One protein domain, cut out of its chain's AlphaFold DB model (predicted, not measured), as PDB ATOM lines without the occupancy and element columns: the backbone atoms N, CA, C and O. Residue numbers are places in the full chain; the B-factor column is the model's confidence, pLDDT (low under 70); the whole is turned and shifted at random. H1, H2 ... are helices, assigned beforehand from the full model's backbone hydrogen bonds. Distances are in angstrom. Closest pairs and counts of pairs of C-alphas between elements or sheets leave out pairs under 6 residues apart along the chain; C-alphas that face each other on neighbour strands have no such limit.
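AT A GLANCE: This is residues 4 to 145 of the 415 residues of an uncharacterized protein of Streptomyces gilvigriseus (UniProt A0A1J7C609). Ten helices, nine of them short, make two lobes side by side along the longest axis: H1 to H5 form one, H6 to H10 the other, and H6 packs on H4 and H5 where the lobes meet. Within the lobes the helices mostly cross at large angles, and the long last helix H10 packs on its lobe with residues 125 to 135 while its later residues reach out past the helices it touches. The printed part has 142 residues, with H1 to H10 in that order along the chain and no named strand: the class is all helix. The whole is compact, with a radius of gyration of the C-alphas of 15.3 A and spans of 44 by 33 by 24 A.

IN THESE COORDINATES: H1 is residues 4 to 14, 15.3 A long, beginning at C-alpha 4 (168.398, 212.989, 108.339). H2 is residues 19 to 26, H3 residues 30 to 37, and H4 residues 45 to 54, 14.2 A long. H5 is residues 59 to 64. H6, residues 73 to 79, begins at C-alpha 73 (157.395, 204.356, 114.971). H7 is residues 84 to 90, H8 residues 95 to 102, and H9 residues 111 to 120, 14.3 A long. H10 is residues 125 to 145, 30.0 A long, ending at C-alpha 145 (161.593, 222.929, 124.969).

HOW THE PARTS SIT: H1 touches H3, with the closest C-alphas, Ala 5 and Glu 37, 4.3 A apart. H1 also touches H5, at a steep tilt of 55 degrees, opposite ways; the closest C-alphas are Val 4 and Thr 63, 5.2 A. H2 touches H4 about perpendicular at 80 degrees, with the closest C-alphas, Ser 26 and Ala 54, 5.0 A apart. H5 and H6 form a helical hairpin at a shallow tilt of 29 degrees, opposite ways; the closest C-alphas are Ala 60 and Asp 75, 5.1 A. H6 is the hub, touching H4, H5, H8 and H10. H7 touches H8, with the closest C-alphas, Gln 85 and Arg 95, 5.1 A apart. H10 touches H9 with residues 125 to 129 alone, about perpendicular at 77 degrees; the closest C-alphas are Ala 118 and Ser 125, 5.0 A. H2 and H10 are apart. In H1 to H10 every O i to N i+4 pair is within hydrogen-bond range.

THE WHOLE: The two C-alphas farthest apart, those of Thr 18 and Pro 111, are 44.4 A apart. The printed part has no cut and no long link. The mean pLDDT of the printed part is 85.0; residues 64 to 69 and 141 to 145 are under 70.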
ATOM      1  N   VAL A   4     168.118 214.045 109.320       82.38
ATOM      2  CA  VAL A   4     168.398 212.989 108.339       82.38
ATOM      3  C   VAL A   4     169.491 213.387 107.350       82.38
ATOM      4  O   VAL A   4     170.370 212.582 107.058       82.38
ATOM      5  N   ALA A   5     169.466 214.629 106.857       84.75
ATOM      6  CA  ALA A   5     170.478 215.129 105.928       84.75
ATOM      7  C   ALA A   5     171.872 215.164 106.571       84.75
ATOM      8  O   ALA A   5     172.849 214.734 105.957       84.75
ATOM      9  N   ALA A   6     171.949 215.638 107.819       83.69
ATOM     10  CA  ALA A   6     173.199 215.707 108.570       83.69
ATOM     11  C   ALA A   6     173.752 214.306 108.879       83.69
ATOM     12  O   ALA A   6     174.902 214.022 108.556       83.69
ATOM     13  N   SER A   7     172.924 213.408 109.427       86.94
ATOM     14  CA  SER A   7     173.336 212.041 109.767       86.94
ATOM     15  C   SER A   7     173.774 211.232 108.545       86.94
ATOM     16  O   SER A   7     174.781 210.532 108.622       86.94
ATOM     17  N   LEU A   8     173.077 211.362 107.408       90.69
ATOM     18  CA  LEU A   8     173.451 210.682 106.165       90.69
ATOM     19  C   LEU A   8     174.828 211.127 105.661       90.69
ATOM     20  O   LEU A   8     175.654 210.278 105.329       90.69
ATOM     21  N   ARG A   9     175.091 212.441 105.641       90.38
ATOM     22  CA  ARG A   9     176.392 212.978 105.216       90.38
ATOM     23  C   ARG A   9     177.515 212.486 106.124       90.38
ATOM     24  O   ARG A   9     178.512 211.974 105.625       90.38
ATOM     25  N   THR A  10     177.333 212.609 107.438       89.56
ATOM     26  CA  THR A  10     178.342 212.203 108.423       89.56
ATOM     27  C   THR A  10     178.687 210.722 108.302       89.56
ATOM     28  O   THR A  10     179.864 210.382 108.258       89.56
ATOM     29  N   LEU A  11     177.688 209.842 108.197       89.50
ATOM     30  CA  LEU A  11     177.927 208.403 108.063       89.50
ATOM     31  C   LEU A  11     178.596 208.058 106.731       89.50
ATOM     32  O   LEU A  11     179.549 207.287 106.709       89.50
ATOM     33  N   ARG A  12     178.175 208.683 105.625       94.44
ATOM     34  CA  ARG A  12     178.847 208.493 104.334       94.44
ATOM     35  C   ARG A  12     180.336 208.857 104.417       94.44
ATOM     36  O   ARG A  12     181.175 208.115 103.912       94.44
ATOM     37  N   GLU A  13     180.656 209.990 105.040       91.56
ATOM     38  CA  GLU A  13     182.034 210.472 105.195       91.56
ATOM     39  C   GLU A  13     182.861 209.580 106.127       91.56
ATOM     40  O   GLU A  13     184.012 209.288 105.814       91.56
ATOM     41  N   GLN A  14     182.269 209.073 107.210       89.25
ATOM     42  CA  GLN A  14     182.917 208.118 108.118       89.25
ATOM     43  C   GLN A  14     183.271 206.793 107.434       89.25
ATOM     44  O   GLN A  14     184.318 206.221 107.717       89.25
ATOM     45  N   HIS A  15     182.437 206.334 106.499       86.75
ATOM     46  CA  HIS A  15     182.704 205.144 105.686       86.75
ATOM     47  C   HIS A  15     183.616 205.432 104.477       86.75
ATOM     48  O   HIS A  15     183.863 204.541 103.667       86.75
ATOM     49  N   GLY A  16     184.103 206.669 104.317       89.62
ATOM     50  CA  GLY A  16     184.985 207.056 103.214       89.62
ATOM     51  C   GLY A  16     184.331 206.988 101.829       89.62
ATOM     52  O   GLY A  16     185.032 206.942 100.819       89.62
ATOM     53  N   LEU A  17     182.996 206.970 101.753       90.75
ATOM     54  CA  LEU A  17     182.271 206.813 100.495       90.75
ATOM     55  C   LEU A  17     182.027 208.167  99.821       90.75
ATOM     56  O   LEU A  17     181.587 209.145 100.430       90.75
ATOM     57  N   THR A  18     182.218 208.225  98.510       93.75
ATOM     58  CA  THR A  18     181.714 209.331  97.687       93.75
ATOM     59  C   THR A  18     180.218 209.156  97.404       93.75
ATOM     60  O   THR A  18     179.674 208.054  97.497       93.75
ATOM     61  N   ILE A  19     179.522 210.234  97.022       93.88
ATOM     62  CA  ILE A  19     178.097 210.157  96.642       93.88
ATOM     63  C   ILE A  19     177.846 209.103  95.537       93.88
ATOM     64  O   ILE A  19     176.899 208.332  95.684       93.88
ATOM     65  N   PRO A  20     178.651 209.011  94.455       93.31
ATOM     66  CA  PRO A  20     178.485 207.959  93.450       93.31
ATOM     67  C   PRO A  20     178.700 206.539  93.989       93.31
ATOM     68  O   PRO A  20     177.978 205.629  93.591       93.31
ATOM     69  N   GLN A  21     179.645 206.339  94.911       81.31
ATOM     70  CA  GLN A  21     179.884 205.023  95.516       81.31
ATOM     71  C   GLN A  21     178.725 204.601  96.424       81.31
ATOM     72  O   GLN A  21     178.243 203.478  96.309       81.31
ATOM     73  N   LEU A  22     178.204 205.515  97.251       91.88
ATOM     74  CA  LEU A  22     177.005 205.248  98.049       91.88
ATOM     75  C   LEU A  22     175.777 205.001  97.157       91.88
ATOM     76  O   LEU A  22     174.934 204.164  97.475       91.88
ATOM     77  N   ALA A  23     175.674 205.701  96.024       93.56
ATOM     78  CA  ALA A  23     174.619 205.474  95.041       93.56
ATOM     79  C   ALA A  23     174.675 204.063  94.448       93.56
ATOM     80  O   ALA A  23     173.645 203.397  94.360       93.56
ATOM     81  N   ALA A  24     175.873 203.607  94.076       87.62
ATOM     82  CA  ALA A  24     176.092 202.262  93.560       87.62
ATOM     83  C   ALA A  24     175.768 201.194  94.615       87.62
ATOM     84  O   ALA A  24     175.035 200.257  94.313       87.62
ATOM     85  N   ALA A  25     176.232 201.375  95.854       86.06
ATOM     86  CA  ALA A  25     176.008 200.425  96.943       86.06
ATOM     87  C   ALA A  25     174.531 200.337  97.381       86.06
ATOM     88  O   ALA A  25     174.018 199.251  97.609       86.06
ATOM     89  N   SER A  26     173.819 201.467  97.455       90.06
ATOM     90  CA  SER A  26     172.409 201.511  97.894       90.06
ATOM     91  C   SER A  26     171.385 201.336  96.761       90.06
ATOM     92  O   SER A  26     170.171 201.254  96.994       90.06
ATOM     93  N   GLY A  27     171.825 201.396  95.502       88.00
ATOM     94  CA  GLY A  27     170.949 201.512  94.333       88.00
ATOM     95  C   GLY A  27     170.090 202.789  94.317       88.00
ATOM     96  O   GLY A  27     169.080 202.858  93.607       88.00
ATOM     97  N   VAL A  28     170.385 203.790  95.153       92.25
ATOM     98  CA  VAL A  28     169.701 205.094  95.160       92.25
ATOM     99  C   VAL A  28     170.446 206.036  94.222       92.25
ATOM    100  O   VAL A  28     171.661 206.148  94.285       92.25
ATOM    101  N   GLN A  29     169.736 206.762  93.357       94.19
ATOM    102  CA  GLN A  29     170.387 207.657  92.394       94.19
ATOM    103  C   GLN A  29     171.257 208.720  93.090       94.19
ATOM    104  O   GLN A  29     170.798 209.402  94.009       94.19
ATOM    105  N   ALA A  30     172.474 208.951  92.584       92.25
ATOM    106  CA  ALA A  30     173.418 209.938  93.125       92.25
ATOM    107  C   ALA A  30     172.818 211.355  93.244       92.25
ATOM    108  O   ALA A  30     173.066 212.067  94.218       92.25
ATOM    109  N   ARG A  31     171.965 211.751  92.287       93.31
ATOM    110  CA  ARG A  31     171.210 213.015  92.343       93.31
ATOM    111  C   ARG A  31     170.269 213.074  93.550       93.31
ATOM    112  O   ARG A  31     170.157 214.124  94.175       93.31
ATOM    113  N   ALA A  32     169.598 211.969  93.874       90.75
ATOM    114  CA  ALA A  32     168.701 211.897  95.021       90.75
ATOM    115  C   ALA A  32     169.483 211.983  96.338       90.75
ATOM    116  O   ALA A  32     169.101 212.761  97.202       90.75
ATOM    117  N   ILE A  33     170.615 211.279  96.452       93.50
ATOM    118  CA  ILE A  33     171.501 211.357  97.627       93.50
ATOM    119  C   ILE A  33     172.000 212.790  97.846       93.50
ATOM    120  O   ILE A  33     171.923 213.296  98.962       93.50
ATOM    121  N   ARG A  34     172.423 213.487  96.782       93.25
ATOM    122  CA  ARG A  34     172.822 214.902  96.863       93.25
ATOM    123  C   ARG A  34     171.691 215.791  97.388       93.25
ATOM    124  O   ARG A  34     171.930 216.599  98.280       93.25
ATOM    125  N   ALA A  35     170.470 215.618  96.877       88.12
ATOM    126  CA  ALA A  35     169.298 216.356  97.355       88.12
ATOM    127  C   ALA A  35     168.944 216.017  98.817       88.12
ATOM    128  O   ALA A  35     168.472 216.884  99.553       88.12
ATOM    129  N   TYR A  36     169.189 214.776  99.258       92.81
ATOM    130  CA  TYR A  36     168.993 214.355 100.647       92.81
ATOM    131  C   TYR A  36     170.015 214.998 101.584       92.81
ATOM    132  O   TYR A  36     169.618 215.629 102.560       92.81
ATOM    133  N   GLU A  37     171.310 214.919 101.273       91.25
ATOM    134  CA  GLU A  37     172.364 215.557 102.077       91.25
ATOM    135  C   GLU A  37     172.285 217.091 102.054       91.25
ATOM    136  O   GLU A  37     172.681 217.749 103.015       91.25
ATOM    137  N   GLY A  38     171.771 217.678 100.970       85.56
ATOM    138  CA  GLY A  38     171.482 219.112 100.875       85.56
ATOM    139  C   GLY A  38     170.251 219.548 101.678       85.56
ATOM    140  O   GLY A  38     170.065 220.738 101.919       85.56
ATOM    141  N   GLY A  39     169.414 218.605 102.122       82.69
ATOM    142  CA  GLY A  39     168.160 218.890 102.823       82.69
ATOM    143  C   GLY A  39     167.031 219.403 101.920       82.69
ATOM    144  O   GLY A  39     165.998 219.824 102.434       82.69
ATOM    145  N   GLU A  40     167.202 219.352 100.598       81.69
ATOM    146  CA  GLU A  40     166.185 219.721  99.604       81.69
ATOM    147  C   GLU A  40     165.043 218.698  99.560       81.69
ATOM    148  O   GLU A  40     163.900 219.024  99.236       81.69
ATOM    149  N   ARG A  41     165.350 217.434  99.877       82.38
ATOM    150  CA  ARG A  41     164.387 216.332  99.930       82.38
ATOM    151  C   ARG A  41     164.649 215.442 101.136       82.38
ATOM    152  O   ARG A  41     165.784 215.279 101.567       82.38
ATOM    153  N   THR A  42     163.597 214.796 101.626       81.69
ATOM    154  CA  THR A  42     163.709 213.764 102.664       81.69
ATOM    155  C   THR A  42     163.590 212.383 102.018       81.69
ATOM    156  O   THR A  42     162.649 212.173 101.242       81.69
ATOM    157  N   PRO A  43     164.498 211.434 102.307       82.88
ATOM    158  CA  PRO A  43     164.373 210.072 101.805       82.88
ATOM    159  C   PRO A  43     163.105 209.409 102.350       82.88
ATOM    160  O   PRO A  43     162.801 209.471 103.541       82.88
ATOM    161  N   HIS A  44     162.352 208.755 101.467       80.94
ATOM    162  CA  HIS A  44     161.243 207.884 101.858       80.94
ATOM    163  C   HIS A  44     161.767 206.554 102.436       80.94
ATOM    164  O   HIS A  44     162.926 206.204 102.193       80.94
ATOM    165  N   GLY A  45     160.911 205.790 103.129       76.88
ATOM    166  CA  GLY A  45     161.286 204.566 103.858       76.88
ATOM    167  C   GLY A  45     162.162 203.593 103.067       76.88
ATOM    168  O   GLY A  45     163.254 203.277 103.519       76.88
ATOM    169  N   ALA A  46     161.767 203.235 101.844       79.62
ATOM    170  CA  ALA A  46     162.525 202.297 101.012       79.62
ATOM    171  C   ALA A  46     163.931 202.793 100.621       79.62
ATOM    172  O   ALA A  46     164.876 202.015 100.547       79.62
ATOM    173  N   SER A  47     164.109 204.094 100.361       86.56
ATOM    174  CA  SER A  47     165.453 204.662 100.130       86.56
ATOM    175  C   SER A  47     166.249 204.737 101.418       86.56
ATOM    176  O   SER A  47     167.448 204.519 101.380       86.56
ATOM    177  N   LEU A  48     165.606 205.068 102.536       87.25
ATOM    178  CA  LEU A  48     166.283 205.194 103.820       87.25
ATOM    179  C   LEU A  48     166.789 203.828 104.303       87.25
ATOM    180  O   LEU A  48     167.938 203.745 104.714       87.25
ATOM    181  N   ALA A  49     165.995 202.764 104.147       80.31
ATOM    182  CA  ALA A  49     166.414 201.387 104.412       80.31
ATOM    183  C   ALA A  49     167.614 200.972 103.552       80.31
ATOM    184  O   ALA A  49     168.617 200.522 104.086       80.31
ATOM    185  N   ARG A  50     167.564 201.211 102.233       85.25
ATOM    186  CA  ARG A  50     168.683 200.895 101.327       85.25
ATOM    187  C   ARG A  50     169.952 201.697 101.608       85.25
ATOM    188  O   ARG A  50     171.050 201.195 101.419       85.25
ATOM    189  N   LEU A  51     169.813 202.956 102.025       89.75
ATOM    190  CA  LEU A  51     170.956 203.778 102.430       89.75
ATOM    191  C   LEU A  51     171.555 203.287 103.750       89.75
ATOM    192  O   LEU A  51     172.769 203.313 103.890       89.75
ATOM    193  N   ALA A  52     170.719 202.852 104.694       88.25
ATOM    194  CA  ALA A  52     171.162 202.287 105.964       88.25
ATOM    195  C   ALA A  52     171.900 200.954 105.760       88.25
ATOM    196  O   ALA A  52     172.989 200.785 106.293       88.25
ATOM    197  N   ASP A  53     171.351 200.078 104.916       84.31
ATOM    198  CA  ASP A  53     171.947 198.795 104.527       84.31
ATOM    199  C   ASP A  53     173.312 198.985 103.841       84.31
ATOM    200  O   ASP A  53     174.313 198.414 104.259       84.31
ATOM    201  N   ALA A  54     173.400 199.902 102.871       89.44
ATOM    202  CA  ALA A  54     174.663 200.225 102.200       89.44
ATOM    203  C   ALA A  54     175.727 200.858 103.116       89.44
ATOM    204  O   ALA A  54     176.910 200.853 102.776       89.44
ATOM    205  N   LEU A  55     175.309 201.450 104.235       86.25
ATOM    206  CA  LEU A  55     176.191 202.017 105.254       86.25
ATOM    207  C   LEU A  55     176.418 201.048 106.425       86.25
ATOM    208  O   LEU A  55     177.119 201.419 107.357       86.25
ATOM    209  N   ASP A  56     175.841 199.844 106.394       85.81
ATOM    210  CA  ASP A  56     175.875 198.863 107.487       85.81
ATOM    211  C   ASP A  56     175.486 199.469 108.852       85.81
ATOM    212  O   ASP A  56     176.138 199.287 109.882       85.81
ATOM    213  N   VAL A  57     174.414 200.269 108.860       85.50
ATOM    214  CA  VAL A  57     173.883 200.904 110.072       85.50
ATOM    215  C   VAL A  57     172.403 200.624 110.263       85.50
ATOM    216  O   VAL A  57     171.634 200.468 109.318       85.50
ATOM    217  N   ASP A  58     171.961 200.669 111.518       80.25
ATOM    218  CA  ASP A  58     170.534 200.683 111.824       80.25
ATOM    219  C   ASP A  58     169.875 201.960 111.242       80.25
ATOM    220  O   ASP A  58     170.372 203.063 111.495       80.25
ATOM    221  N   PRO A  59     168.738 201.873 110.520       81.88
ATOM    222  CA  PRO A  59     168.004 203.030 109.995       81.88
ATOM    223  C   PRO A  59     167.713 204.145 111.017       81.88
ATOM    224  O   PRO A  59     167.656 205.320 110.649       81.88
ATOM    225  N   ALA A  60     167.597 203.810 112.308       77.31
ATOM    226  CA  ALA A  60     167.448 204.758 113.410       77.31
ATOM    227  C   ALA A  60     168.657 205.700 113.576       77.31
ATOM    228  O   ALA A  60     168.528 206.804 114.115       77.31
ATOM    229  N   ARG A  61     169.849 205.301 113.109       81.62
ATOM    230  CA  ARG A  61     171.034 206.173 113.048       81.62
ATOM    231  C   ARG A  61     170.832 207.325 112.070       81.62
ATOM    232  O   ARG A  61     171.295 208.426 112.357       81.62
ATOM    233  N   LEU A  62     170.101 207.107 110.976       82.06
ATOM    234  CA  LEU A  62     169.803 208.140 109.982       82.06
ATOM    235  C   LEU A  62     168.654 209.057 110.419       82.06
ATOM    236  O   LEU A  62     168.690 210.248 110.143       82.06
ATOM    237  N   THR A  63     167.635 208.539 111.103       78.06
ATOM    238  CA  THR A  63     166.460 209.324 111.537       78.06
ATOM    239  C   THR A  63     166.677 210.048 112.861       78.06
ATOM    240  O   THR A  63     166.311 211.216 112.998       78.06
ATOM    241  N   SER A  64     167.287 209.363 113.828       69.19
ATOM    242  CA  SER A  64     167.386 209.790 115.225       69.19
ATOM    243  C   SER A  64     168.830 210.032 115.680       69.19
ATOM    244  O   SER A  64     169.053 210.341 116.848       69.19
ATOM    245  N   GLY A  65     169.832 209.890 114.801       65.81
ATOM    246  CA  GLY A  65     171.255 210.060 115.144       65.81
ATOM    247  C   GLY A  65     171.809 209.002 116.112       65.81
ATOM    248  O   GLY A  65     172.912 209.158 116.627       65.81
ATOM    249  N   GLY A  66     171.049 207.939 116.405       59.47
ATOM    250  CA  GLY A  66     171.423 206.890 117.365       59.47
ATOM    251  C   GLY A  66     171.476 207.316 118.834       59.47
ATOM    252  O   GLY A  66     172.020 206.582 119.648       59.47
ATOM    253  N   THR A  67     170.932 208.481 119.193       58.41
ATOM    254  CA  THR A  67     170.905 208.972 120.587       58.41
ATOM    255  C   THR A  67     169.713 208.458 121.396       58.41
ATOM    256  O   THR A  67     169.636 208.711 122.596       58.41
ATOM    257  N   ARG A  68     168.767 207.743 120.773       64.44
ATOM    258  CA  ARG A  68     167.560 207.252 121.453       64.44
ATOM    259  C   ARG A  68     167.718 205.773 121.821       64.44
ATOM    260  O   ARG A  68     167.903 204.966 120.914       64.44
ATOM    261  N   PRO A  69     167.584 205.402 123.109       67.00
ATOM    262  CA  PRO A  69     167.643 204.005 123.542       67.00
ATOM    263  C   PRO A  69     166.410 203.198 123.108       67.00
ATOM    264  O   PRO A  69     166.463 201.976 123.044       67.00
ATOM    265  N   THR A  70     165.300 203.870 122.787       77.69
ATOM    266  CA  THR A  70     164.053 203.234 122.351       77.69
ATOM    267  C   THR A  70     163.703 203.688 120.933       77.69
ATOM    268  O   THR A  70     163.649 204.901 120.694       77.69
ATOM    269  N   PRO A  71     163.451 202.760 119.991       82.75
ATOM    270  CA  PRO A  71     163.059 203.115 118.633       82.75
ATOM    271  C   PRO A  71     161.667 203.749 118.613       82.75
ATOM    272  O   PRO A  71     160.778 203.355 119.360       82.75
ATOM    273  N   THR A  72     161.469 204.723 117.734       88.06
ATOM    274  CA  THR A  72     160.171 205.344 117.437       88.06
ATOM    275  C   THR A  72     159.431 204.591 116.329       88.06
ATOM    276  O   THR A  72     160.008 203.748 115.640       88.06
ATOM    277  N   LEU A  73     158.151 204.916 116.103       88.50
ATOM    278  CA  LEU A  73     157.395 204.356 114.971       88.50
ATOM    279  C   LEU A  73     158.055 204.659 113.618       88.50
ATOM    280  O   LEU A  73     158.037 203.813 112.729       88.50
ATOM    281  N   ALA A  74     158.688 205.828 113.481       86.69
ATOM    282  CA  ALA A  74     159.438 206.177 112.279       86.69
ATOM    283  C   ALA A  74     160.639 205.242 112.066       86.69
ATOM    284  O   ALA A  74     160.910 204.858 110.931       86.69
ATOM    285  N   ASP A  75     161.314 204.842 113.147       84.75
ATOM    286  CA  ASP A  75     162.459 203.927 113.097       84.75
ATOM    287  C   ASP A  75     162.016 202.501 112.750       84.75
ATOM    288  O   ASP A  75     162.634 201.844 111.917       84.75
ATOM    289  N   LEU A  76     160.920 202.019 113.349       88.62
ATOM    290  CA  LEU A  76     160.344 200.709 113.017       88.62
ATOM    291  C   LEU A  76     159.888 200.654 111.553       88.62
ATOM    292  O   LEU A  76     160.239 199.724 110.828       88.62
ATOM    293  N   ARG A  77     159.190 201.695 111.087       92.88
ATOM    294  CA  ARG A  77     158.768 201.814 109.690       92.88
ATOM    295  C   ARG A  77     159.963 201.854 108.737       92.88
ATOM    296  O   ARG A  77     159.929 201.233 107.678       92.88
ATOM    297  N   ALA A  78     161.004 202.601 109.098       85.06
ATOM    298  CA  ALA A  78     162.231 202.702 108.321       85.06
ATOM    299  C   ALA A  78     162.948 201.350 108.194       85.06
ATOM    300  O   ALA A  78     163.354 201.003 107.091       85.06
ATOM    301  N   ARG A  79     163.038 200.566 109.279       84.69
ATOM    302  CA  ARG A  79     163.579 199.191 109.248       84.69
ATOM    303  C   ARG A  79     162.783 198.260 108.347       84.69
ATOM    304  O   ARG A  79     163.372 197.461 107.634       84.69
ATOM    305  N   ALA A  80     161.463 198.410 108.326       85.06
ATOM    306  CA  ALA A  80     160.596 197.650 107.434       85.06
ATOM    307  C   ALA A  80     160.637 198.133 105.968       85.06
ATOM    308  O   ALA A  80     159.978 197.553 105.112       85.06
ATOM    309  N   GLY A  81     161.359 199.220 105.662       83.69
ATOM    310  CA  GLY A  81     161.428 199.790 104.312       83.69
ATOM    311  C   GLY A  81     160.132 200.449 103.829       83.69
ATOM    312  O   GLY A  81     160.043 200.831 102.664       83.69
ATOM    313  N   LEU A  82     159.144 200.641 104.705       84.31
ATOM    314  CA  LEU A  82     157.812 201.108 104.323       84.31
ATOM    315  C   LEU A  82     157.721 202.639 104.260       84.31
ATOM    316  O   LEU A  82     158.296 203.388 105.063       84.31
ATOM    317  N   SER A  83     156.936 203.150 103.320       87.69
ATOM    318  CA  SER A  83     156.476 204.538 103.320       87.69
ATOM    319  C   SER A  83     155.386 204.773 104.374       87.69
ATOM    320  O   SER A  83     154.769 203.844 104.891       87.69
ATOM    321  N   GLN A  84     155.119 206.045 104.704       88.19
ATOM    322  CA  GLN A  84     154.005 206.392 105.599       88.19
ATOM    323  C   GLN A  84     152.640 205.974 105.032       88.19
ATOM    324  O   GLN A  84     151.710 205.782 105.805       88.19
ATOM    325  N   GLN A  85     152.506 205.894 103.703       87.06
ATOM    326  CA  GLN A  85     151.265 205.466 103.061       87.06
ATOM    327  C   GLN A  85     151.075 203.957 103.236       87.06
ATOM    328  O   GLN A  85     150.060 203.550 103.779       87.06
ATOM    329  N   GLU A  86     152.087 203.152 102.906       84.25
ATOM    330  CA  GLU A  86     152.025 201.685 103.032       84.25
ATOM    331  C   GLU A  86     151.815 201.238 104.485       84.25
ATOM    332  O   GLU A  86     151.024 200.338 104.752       84.25
ATOM    333  N   ALA A  87     152.462 201.908 105.446       90.00
ATOM    334  CA  ALA A  87     152.230 201.650 106.867       90.00
ATOM    335  C   ALA A  87     150.804 202.027 107.309       90.00
ATOM    336  O   ALA A  87     150.228 201.362 108.168       90.00
ATOM    337  N   ALA A  88     150.222 203.082 106.729       91.81
ATOM    338  CA  ALA A  88     148.839 203.461 106.996       91.81
ATOM    339  C   ALA A  88     147.862 202.429 106.420       91.81
ATOM    340  O   ALA A  88     146.969 201.984 107.137       91.81
ATOM    341  N   ASP A  89     148.086 202.003 105.176       89.56
ATOM    342  CA  ASP A  89     147.254 201.022 104.479       89.56
ATOM    343  C   ASP A  89     147.265 199.675 105.216       89.56
ATOM    344  O   ASP A  89     146.206 199.118 105.501       89.56
ATOM    345  N   ALA A  90     148.446 199.209 105.642       88.62
ATOM    346  CA  ALA A  90     148.583 197.983 106.430       88.62
ATOM    347  C   ALA A  90     147.845 198.043 107.779       88.62
ATOM    348  O   ALA A  90     147.435 197.011 108.305       88.62
ATOM    349  N   ALA A  91     147.664 199.246 108.332       90.62
ATOM    350  CA  ALA A  91     147.019 199.485 109.618       90.62
ATOM    351  C   ALA A  91     145.540 199.895 109.519       90.62
ATOM    352  O   ALA A  91     144.923 200.177 110.549       90.62
ATOM    353  N   GLY A  92     144.981 199.984 108.306       89.44
ATOM    354  CA  GLY A  92     143.630 200.508 108.083       89.44
ATOM    355  C   GLY A  92     143.474 201.985 108.472       89.44
ATOM    356  O   GLY A  92     142.390 202.422 108.856       89.44
ATOM    357  N   LEU A  93     144.556 202.765 108.423       88.88
ATOM    358  CA  LEU A  93     144.574 204.192 108.739       88.88
ATOM    359  C   LEU A  93     144.657 205.042 107.470       88.88
ATOM    360  O   LEU A  93     145.190 204.643 106.442       88.88
ATOM    361  N   THR A  94     144.233 206.302 107.575       89.81
ATOM    362  CA  THR A  94     144.618 207.302 106.572       89.81
ATOM    363  C   THR A  94     146.089 207.685 106.746       89.81
ATOM    364  O   THR A  94     146.595 207.743 107.869       89.81
ATOM    365  N   ARG A  95     146.775 208.084 105.667       89.88
ATOM    366  CA  ARG A  95     148.164 208.591 105.712       89.88
ATOM    367  C   ARG A  95     148.377 209.727 106.711       89.88
ATOM    368  O   ARG A  95     149.426 209.822 107.345       89.88
ATOM    369  N   ARG A  96     147.382 210.609 106.869       82.12
ATOM    370  CA  ARG A  96     147.407 211.670 107.891       82.12
ATOM    371  C   ARG A  96     147.249 211.097 109.302       82.12
ATOM    372  O   ARG A  96     147.958 211.542 110.197       82.12
ATOM    373  N   GLY A  97     146.352 210.128 109.488       82.00
ATOM    374  CA  GLY A  97     146.171 209.422 110.758       82.00
ATOM    375  C   GLY A  97     147.443 208.700 111.205       82.00
ATOM    376  O   GLY A  97     147.868 208.865 112.347       82.00
ATOM    377  N   TYR A  98     148.113 208.006 110.284       92.56
ATOM    378  CA  TYR A  98     149.412 207.395 110.555       92.56
ATOM    379  C   TYR A  98     150.483 208.449 110.883       92.56
ATOM    380  O   TYR A  98     151.189 208.309 111.874       92.56
ATOM    381  N   GLY A  99     150.558 209.561 110.141       88.00
ATOM    382  CA  GLY A  99     151.499 210.647 110.451       88.00
ATOM    383  C   GLY A  99     151.302 211.271 111.845       88.00
ATOM    384  O   GLY A  99     152.275 211.614 112.519       88.00
ATOM    385  N   MET A 100     150.056 211.383 112.316       83.06
ATOM    386  CA  MET A 100     149.740 211.825 113.686       83.06
ATOM    387  C   MET A 100     150.202 210.806 114.737       83.06
ATOM    388  O   MET A 100     150.700 211.192 115.792       83.06
ATOM    389  N   ALA A 101     150.068 209.510 114.446       87.31
ATOM    390  CA  ALA A 101     150.558 208.449 115.321       87.31
ATOM    391  C   ALA A 101     152.094 208.416 115.368       87.31
ATOM    392  O   ALA A 101     152.668 208.357 116.455       87.31
ATOM    393  N   GLU A 102     152.752 208.524 114.210       88.06
ATOM    394  CA  GLU A 102     154.213 208.518 114.066       88.06
ATOM    395  C   GLU A 102     154.875 209.725 114.746       88.06
ATOM    396  O   GLU A 102     155.930 209.581 115.355       88.06
ATOM    397  N   SER A 103     154.232 210.896 114.708       83.44
ATOM    398  CA  SER A 103     154.707 212.110 115.394       83.44
ATOM    399  C   SER A 103     154.370 212.165 116.886       83.44
ATOM    400  O   SER A 103     154.732 213.134 117.546       83.44
ATOM    401  N   GLY A 104     153.653 211.176 117.428       82.81
ATOM    402  CA  GLY A 104     153.217 211.192 118.828       82.81
ATOM    403  C   GLY A 104     152.086 212.184 119.132       82.81
ATOM    404  O   GLY A 104     151.776 212.406 120.296       82.81
ATOM    405  N   SER A 105     151.440 212.764 118.113       80.00
ATOM    406  CA  SER A 105     150.278 213.658 118.289       80.00
ATOM    407  C   SER A 105     148.999 212.898 118.656       80.00
ATOM    408  O   SER A 105     148.081 213.448 119.263       80.00
ATOM    409  N   THR A 106     148.911 211.624 118.278       82.19
ATOM    410  CA  THR A 106     147.811 210.745 118.685       82.19
ATOM    411  C   THR A 106     148.007 210.306 120.135       82.19
ATOM    412  O   THR A 106     149.066 209.791 120.476       82.19
ATOM    413  N   LYS A 107     146.977 210.461 120.983       77.12
ATOM    414  CA  LYS A 107     147.037 210.133 122.424       77.12
ATOM    415  C   LYS A 107     147.112 208.630 122.714       77.12
ATOM    416  O   LYS A 107     147.725 208.221 123.696       77.12
ATOM    417  N   ARG A 108     146.457 207.801 121.899       80.94
ATOM    418  CA  ARG A 108     146.447 206.343 122.058       80.94
ATOM    419  C   ARG A 108     146.323 205.667 120.702       80.94
ATOM    420  O   ARG A 108     145.458 206.035 119.912       80.94
ATOM    421  N   LEU A 109     147.144 204.649 120.477       85.38
ATOM    422  CA  LEU A 109     146.998 203.735 119.353       85.38
ATOM    423  C   LEU A 109     146.020 202.621 119.747       85.38
ATOM    424  O   LEU A 109     146.184 202.005 120.801       85.38
ATOM    425  N   ALA A 110     144.977 202.394 118.948       84.38
ATOM    426  CA  ALA A 110     144.021 201.324 119.222       84.38
ATOM    427  C   ALA A 110     144.714 199.946 119.114       84.38
ATOM    428  O   ALA A 110     145.539 199.778 118.215       84.38
ATOM    429  N   PRO A 111     144.382 198.953 119.964       87.62
ATOM    430  CA  PRO A 111     145.052 197.648 119.937       87.62
ATOM    431  C   PRO A 111     145.056 196.956 118.559       87.62
ATOM    432  O   PRO A 111     146.136 196.579 118.114       87.62
ATOM    433  N   PRO A 112     143.940 196.917 117.795       86.94
ATOM    434  CA  PRO A 112     143.945 196.301 116.462       86.94
ATOM    435  C   PRO A 112     144.890 196.992 115.467       86.94
ATOM    436  O   PRO A 112     145.486 196.346 114.609       86.94
ATOM    437  N   VAL A 113     145.054 198.312 115.601       88.94
ATOM    438  CA  VAL A 113     145.975 199.114 114.782       88.94
ATOM    439  C   VAL A 113     147.424 198.806 115.161       88.94
ATOM    440  O   VAL A 113     148.274 198.680 114.284       88.94
ATOM    441  N   ALA A 114     147.710 198.649 116.458       91.44
ATOM    442  CA  ALA A 114     149.032 198.251 116.933       91.44
ATOM    443  C   ALA A 114     149.414 196.850 116.424       91.44
ATOM    444  O   ALA A 114     150.535 196.672 115.953       91.44
ATOM    445  N   ASP A 115     148.478 195.897 116.436       91.75
ATOM    446  CA  ASP A 115     148.694 194.541 115.917       91.75
ATOM    447  C   ASP A 115     148.938 194.528 114.404       91.75
ATOM    448  O   ASP A 115     149.787 193.791 113.899       91.75
ATOM    449  N   ALA A 116     148.198 195.350 113.660       92.62
ATOM    450  CA  ALA A 116     148.364 195.472 112.217       92.62
ATOM    451  C   ALA A 116     149.728 196.075 111.843       92.62
ATOM    452  O   ALA A 116     150.429 195.538 110.984       92.62
ATOM    453  N   LEU A 117     150.151 197.123 112.552       93.81
ATOM    454  CA  LEU A 117     151.485 197.706 112.395       93.81
ATOM    455  C   LEU A 117     152.592 196.747 112.837       93.81
ATOM    456  O   LEU A 117     153.639 196.707 112.203       93.81
ATOM    457  N   ALA A 118     152.365 195.943 113.878       95.12
ATOM    458  CA  ALA A 118     153.329 194.947 114.333       95.12
ATOM    459  C   ALA A 118     153.624 193.913 113.241       95.12
ATOM    460  O   ALA A 118     154.789 193.639 112.957       95.12
ATOM    461  N   ARG A 119     152.581 193.423 112.556       95.75
ATOM    462  CA  ARG A 119     152.738 192.546 111.383       95.75
ATOM    463  C   ARG A 119     153.481 193.243 110.246       95.75
ATOM    464  O   ARG A 119     154.404 192.661 109.690       95.75
ATOM    465  N   ALA A 120     153.111 194.485 109.928       92.31
ATOM    466  CA  ALA A 120     153.739 195.246 108.846       92.31
ATOM    467  C   ALA A 120     155.221 195.559 109.110       92.31
ATOM    468  O   ALA A 120     156.021 195.609 108.182       92.31
ATOM    469  N   PHE A 121     155.591 195.775 110.373       92.50
ATOM    470  CA  PHE A 121     156.958 196.088 110.784       92.50
ATOM    471  C   PHE A 121     157.769 194.853 111.184       92.50
ATOM    472  O   PHE A 121     158.897 195.007 111.649       92.50
ATOM    473  N   THR A 122     157.202 193.650 111.045       92.81
ATOM    474  CA  THR A 122     157.827 192.386 111.458       92.81
ATOM    475  C   THR A 122     158.316 192.446 112.914       92.81
ATOM    476  O   THR A 122     159.451 192.111 113.244       92.81
ATOM    477  N   THR A 123     157.459 192.943 113.808       94.25
ATOM    478  CA  THR A 123     157.754 193.138 115.234       94.25
ATOM    479  C   THR A 123     156.545 192.766 116.101       94.25
ATOM    480  O   THR A 123     155.572 192.196 115.615       94.25
ATOM    481  N   THR A 124     156.593 193.055 117.403       94.31
ATOM    482  CA  THR A 124     155.496 192.773 118.341       94.31
ATOM    483  C   THR A 124     154.630 194.005 118.595       94.31
ATOM    484  O   THR A 124     155.105 195.143 118.564       94.31
ATOM    485  N   SER A 125     153.355 193.799 118.931       91.19
ATOM    486  CA  SER A 125     152.438 194.890 119.296       91.19
ATOM    487  C   SER A 125     152.938 195.686 120.500       91.19
ATOM    488  O   SER A 125     152.813 196.909 120.537       91.19
ATOM    489  N   ALA A 126     153.593 195.013 121.451       88.88
ATOM    490  CA  ALA A 126     154.257 195.660 122.577       88.88
ATOM    491  C   ALA A 126     155.375 196.613 122.115       88.88
ATOM    492  O   ALA A 126     155.445 197.744 122.593       88.88
ATOM    493  N   ALA A 127     156.207 196.207 121.149       89.44
ATOM    494  CA  ALA A 127     157.247 197.071 120.589       89.44
ATOM    495  C   ALA A 127     156.660 198.293 119.864       89.44
ATOM    496  O   ALA A 127     157.162 199.403 120.038       89.44
ATOM    497  N   VAL A 128     155.561 198.124 119.119       92.31
ATOM    498  CA  VAL A 128     154.848 199.231 118.452       92.31
ATOM    499  C   VAL A 128     154.285 200.229 119.468       92.31
ATOM    500  O   VAL A 128     154.434 201.440 119.292       92.31
ATOM    501  N   LEU A 129     153.663 199.748 120.547       90.25
ATOM    502  CA  LEU A 129     153.117 200.607 121.601       90.25
ATOM    503  C   LEU A 129     154.223 201.375 122.337       90.25
ATOM    504  O   LEU A 129     154.107 202.589 122.510       90.25
ATOM    505  N   THR A 130     155.319 200.700 122.687       89.88
ATOM    506  CA  THR A 130     156.507 201.324 123.288       89.88
ATOM    507  C   THR A 130     157.107 202.384 122.359       89.88
ATOM    508  O   THR A 130     157.426 203.492 122.790       89.88
ATOM    509  N   ALA A 131     157.187 202.099 121.057       88.19
ATOM    510  CA  ALA A 131     157.687 203.040 120.060       88.19
ATOM    511  C   ALA A 131     156.772 204.263 119.872       88.19
ATOM    512  O   ALA A 131     157.249 205.383 119.662       88.19
ATOM    513  N   HIS A 132     155.455 204.077 119.986       90.25
ATOM    514  CA  HIS A 132     154.487 205.173 119.985       90.25
ATOM    515  C   HIS A 132     154.617 206.052 121.241       90.25
ATOM    516  O   HIS A 132     154.639 207.277 121.132       90.25
ATOM    517  N   GLN A 133     154.792 205.451 122.423       87.44
ATOM    518  CA  GLN A 133     155.034 206.177 123.680       87.44
ATOM    519  C   GLN A 133     156.355 206.963 123.658       87.44
ATOM    520  O   GLN A 133     156.423 208.095 124.151       87.44
ATOM    521  N   ALA A 134     157.400 206.413 123.036       83.44
ATOM    522  CA  ALA A 134     158.664 207.116 122.829       83.44
ATOM    523  C   ALA A 134     158.491 208.349 121.920       83.44
ATOM    524  O   ALA A 134     159.065 209.411 122.192       83.44
ATOM    525  N   ALA A 135     157.657 208.244 120.876       82.44
ATOM    526  CA  ALA A 135     157.301 209.377 120.021       82.44
ATOM    527  C   ALA A 135     156.518 210.454 120.794       82.44
ATOM    528  O   ALA A 135     156.856 211.630 120.692       82.44
ATOM    529  N   GLN A 136     155.554 210.063 121.636       82.56
ATOM    530  CA  GLN A 136     154.812 210.990 122.505       82.56
ATOM    531  C   GLN A 136     155.723 211.713 123.501       82.56
ATOM    532  O   GLN A 136     155.642 212.928 123.645       82.56
ATOM    533  N   THR A 137     156.633 210.987 124.154       81.06
ATOM    534  CA  THR A 137     157.605 211.573 125.093       81.06
ATOM    535  C   THR A 137     158.522 212.572 124.389       81.06
ATOM    536  O   THR A 137     158.834 213.626 124.938       81.06
ATOM    537  N   SER A 138     158.934 212.263 123.159       73.44
ATOM    538  CA  SER A 138     159.757 213.165 122.348       73.44
ATOM    539  C   SER A 138     158.980 214.415 121.934       73.44
ATOM    540  O   SER A 138     159.497 215.517 122.081       73.44
ATOM    541  N   ALA A 139     157.727 214.258 121.498       71.31
ATOM    542  CA  ALA A 139     156.850 215.371 121.152       71.31
ATOM    543  C   ALA A 139     156.583 216.274 122.362       71.31
ATOM    544  O   ALA A 139     156.687 217.488 122.242       71.31
ATOM    545  N   LEU A 140     156.330 215.686 123.536       71.38
ATOM    546  CA  LEU A 140     156.181 216.416 124.794       71.38
ATOM    547  C   LEU A 140     157.452 217.196 125.134       71.38
ATOM    548  O   LEU A 140     157.369 218.389 125.404       71.38
ATOM    549  N   ARG A 141     158.634 216.571 125.043       65.69
ATOM    550  CA  ARG A 141     159.925 217.244 125.272       65.69
ATOM    551  C   ARG A 141     160.183 218.380 124.290       65.69
ATOM    552  O   ARG A 141     160.661 219.425 124.716       65.69
ATOM    553  N   ASP A 142     159.863 218.205 123.012       61.72
ATOM    554  CA  ASP A 142     160.006 219.265 122.013       61.72
ATOM    555  C   ASP A 142     158.993 220.392 122.249       61.72
ATOM    556  O   ASP A 142     159.353 221.560 122.132       61.72
ATOM    557  N   THR A 143     157.761 220.083 122.678       57.84
ATOM    558  CA  THR A 143     156.787 221.108 123.080       57.84
ATOM    559  C   THR A 143     157.151 221.807 124.383       57.84
ATOM    560  O   THR A 143     156.876 222.989 124.487       57.84
ATOM    561  N   SER A 144     157.795 221.136 125.344       48.09
ATOM    562  CA  SER A 144     158.297 221.745 126.585       48.09
ATOM    563  C   SER A 144     159.570 222.556 126.341       48.09
ATOM    564  O   SER A 144     159.736 223.625 126.906       48.09
ATOM    565  N   ARG A 145     160.446 222.125 125.426       52.09
ATOM    566  CA  ARG A 145     161.593 222.929 124.969       52.09
ATOM    567  C   ARG A 145     161.143 224.141 124.150       52.09
ATOM    568  O   ARG A 145     161.785 225.183 124.184       52.09
TER     569      ARG A 145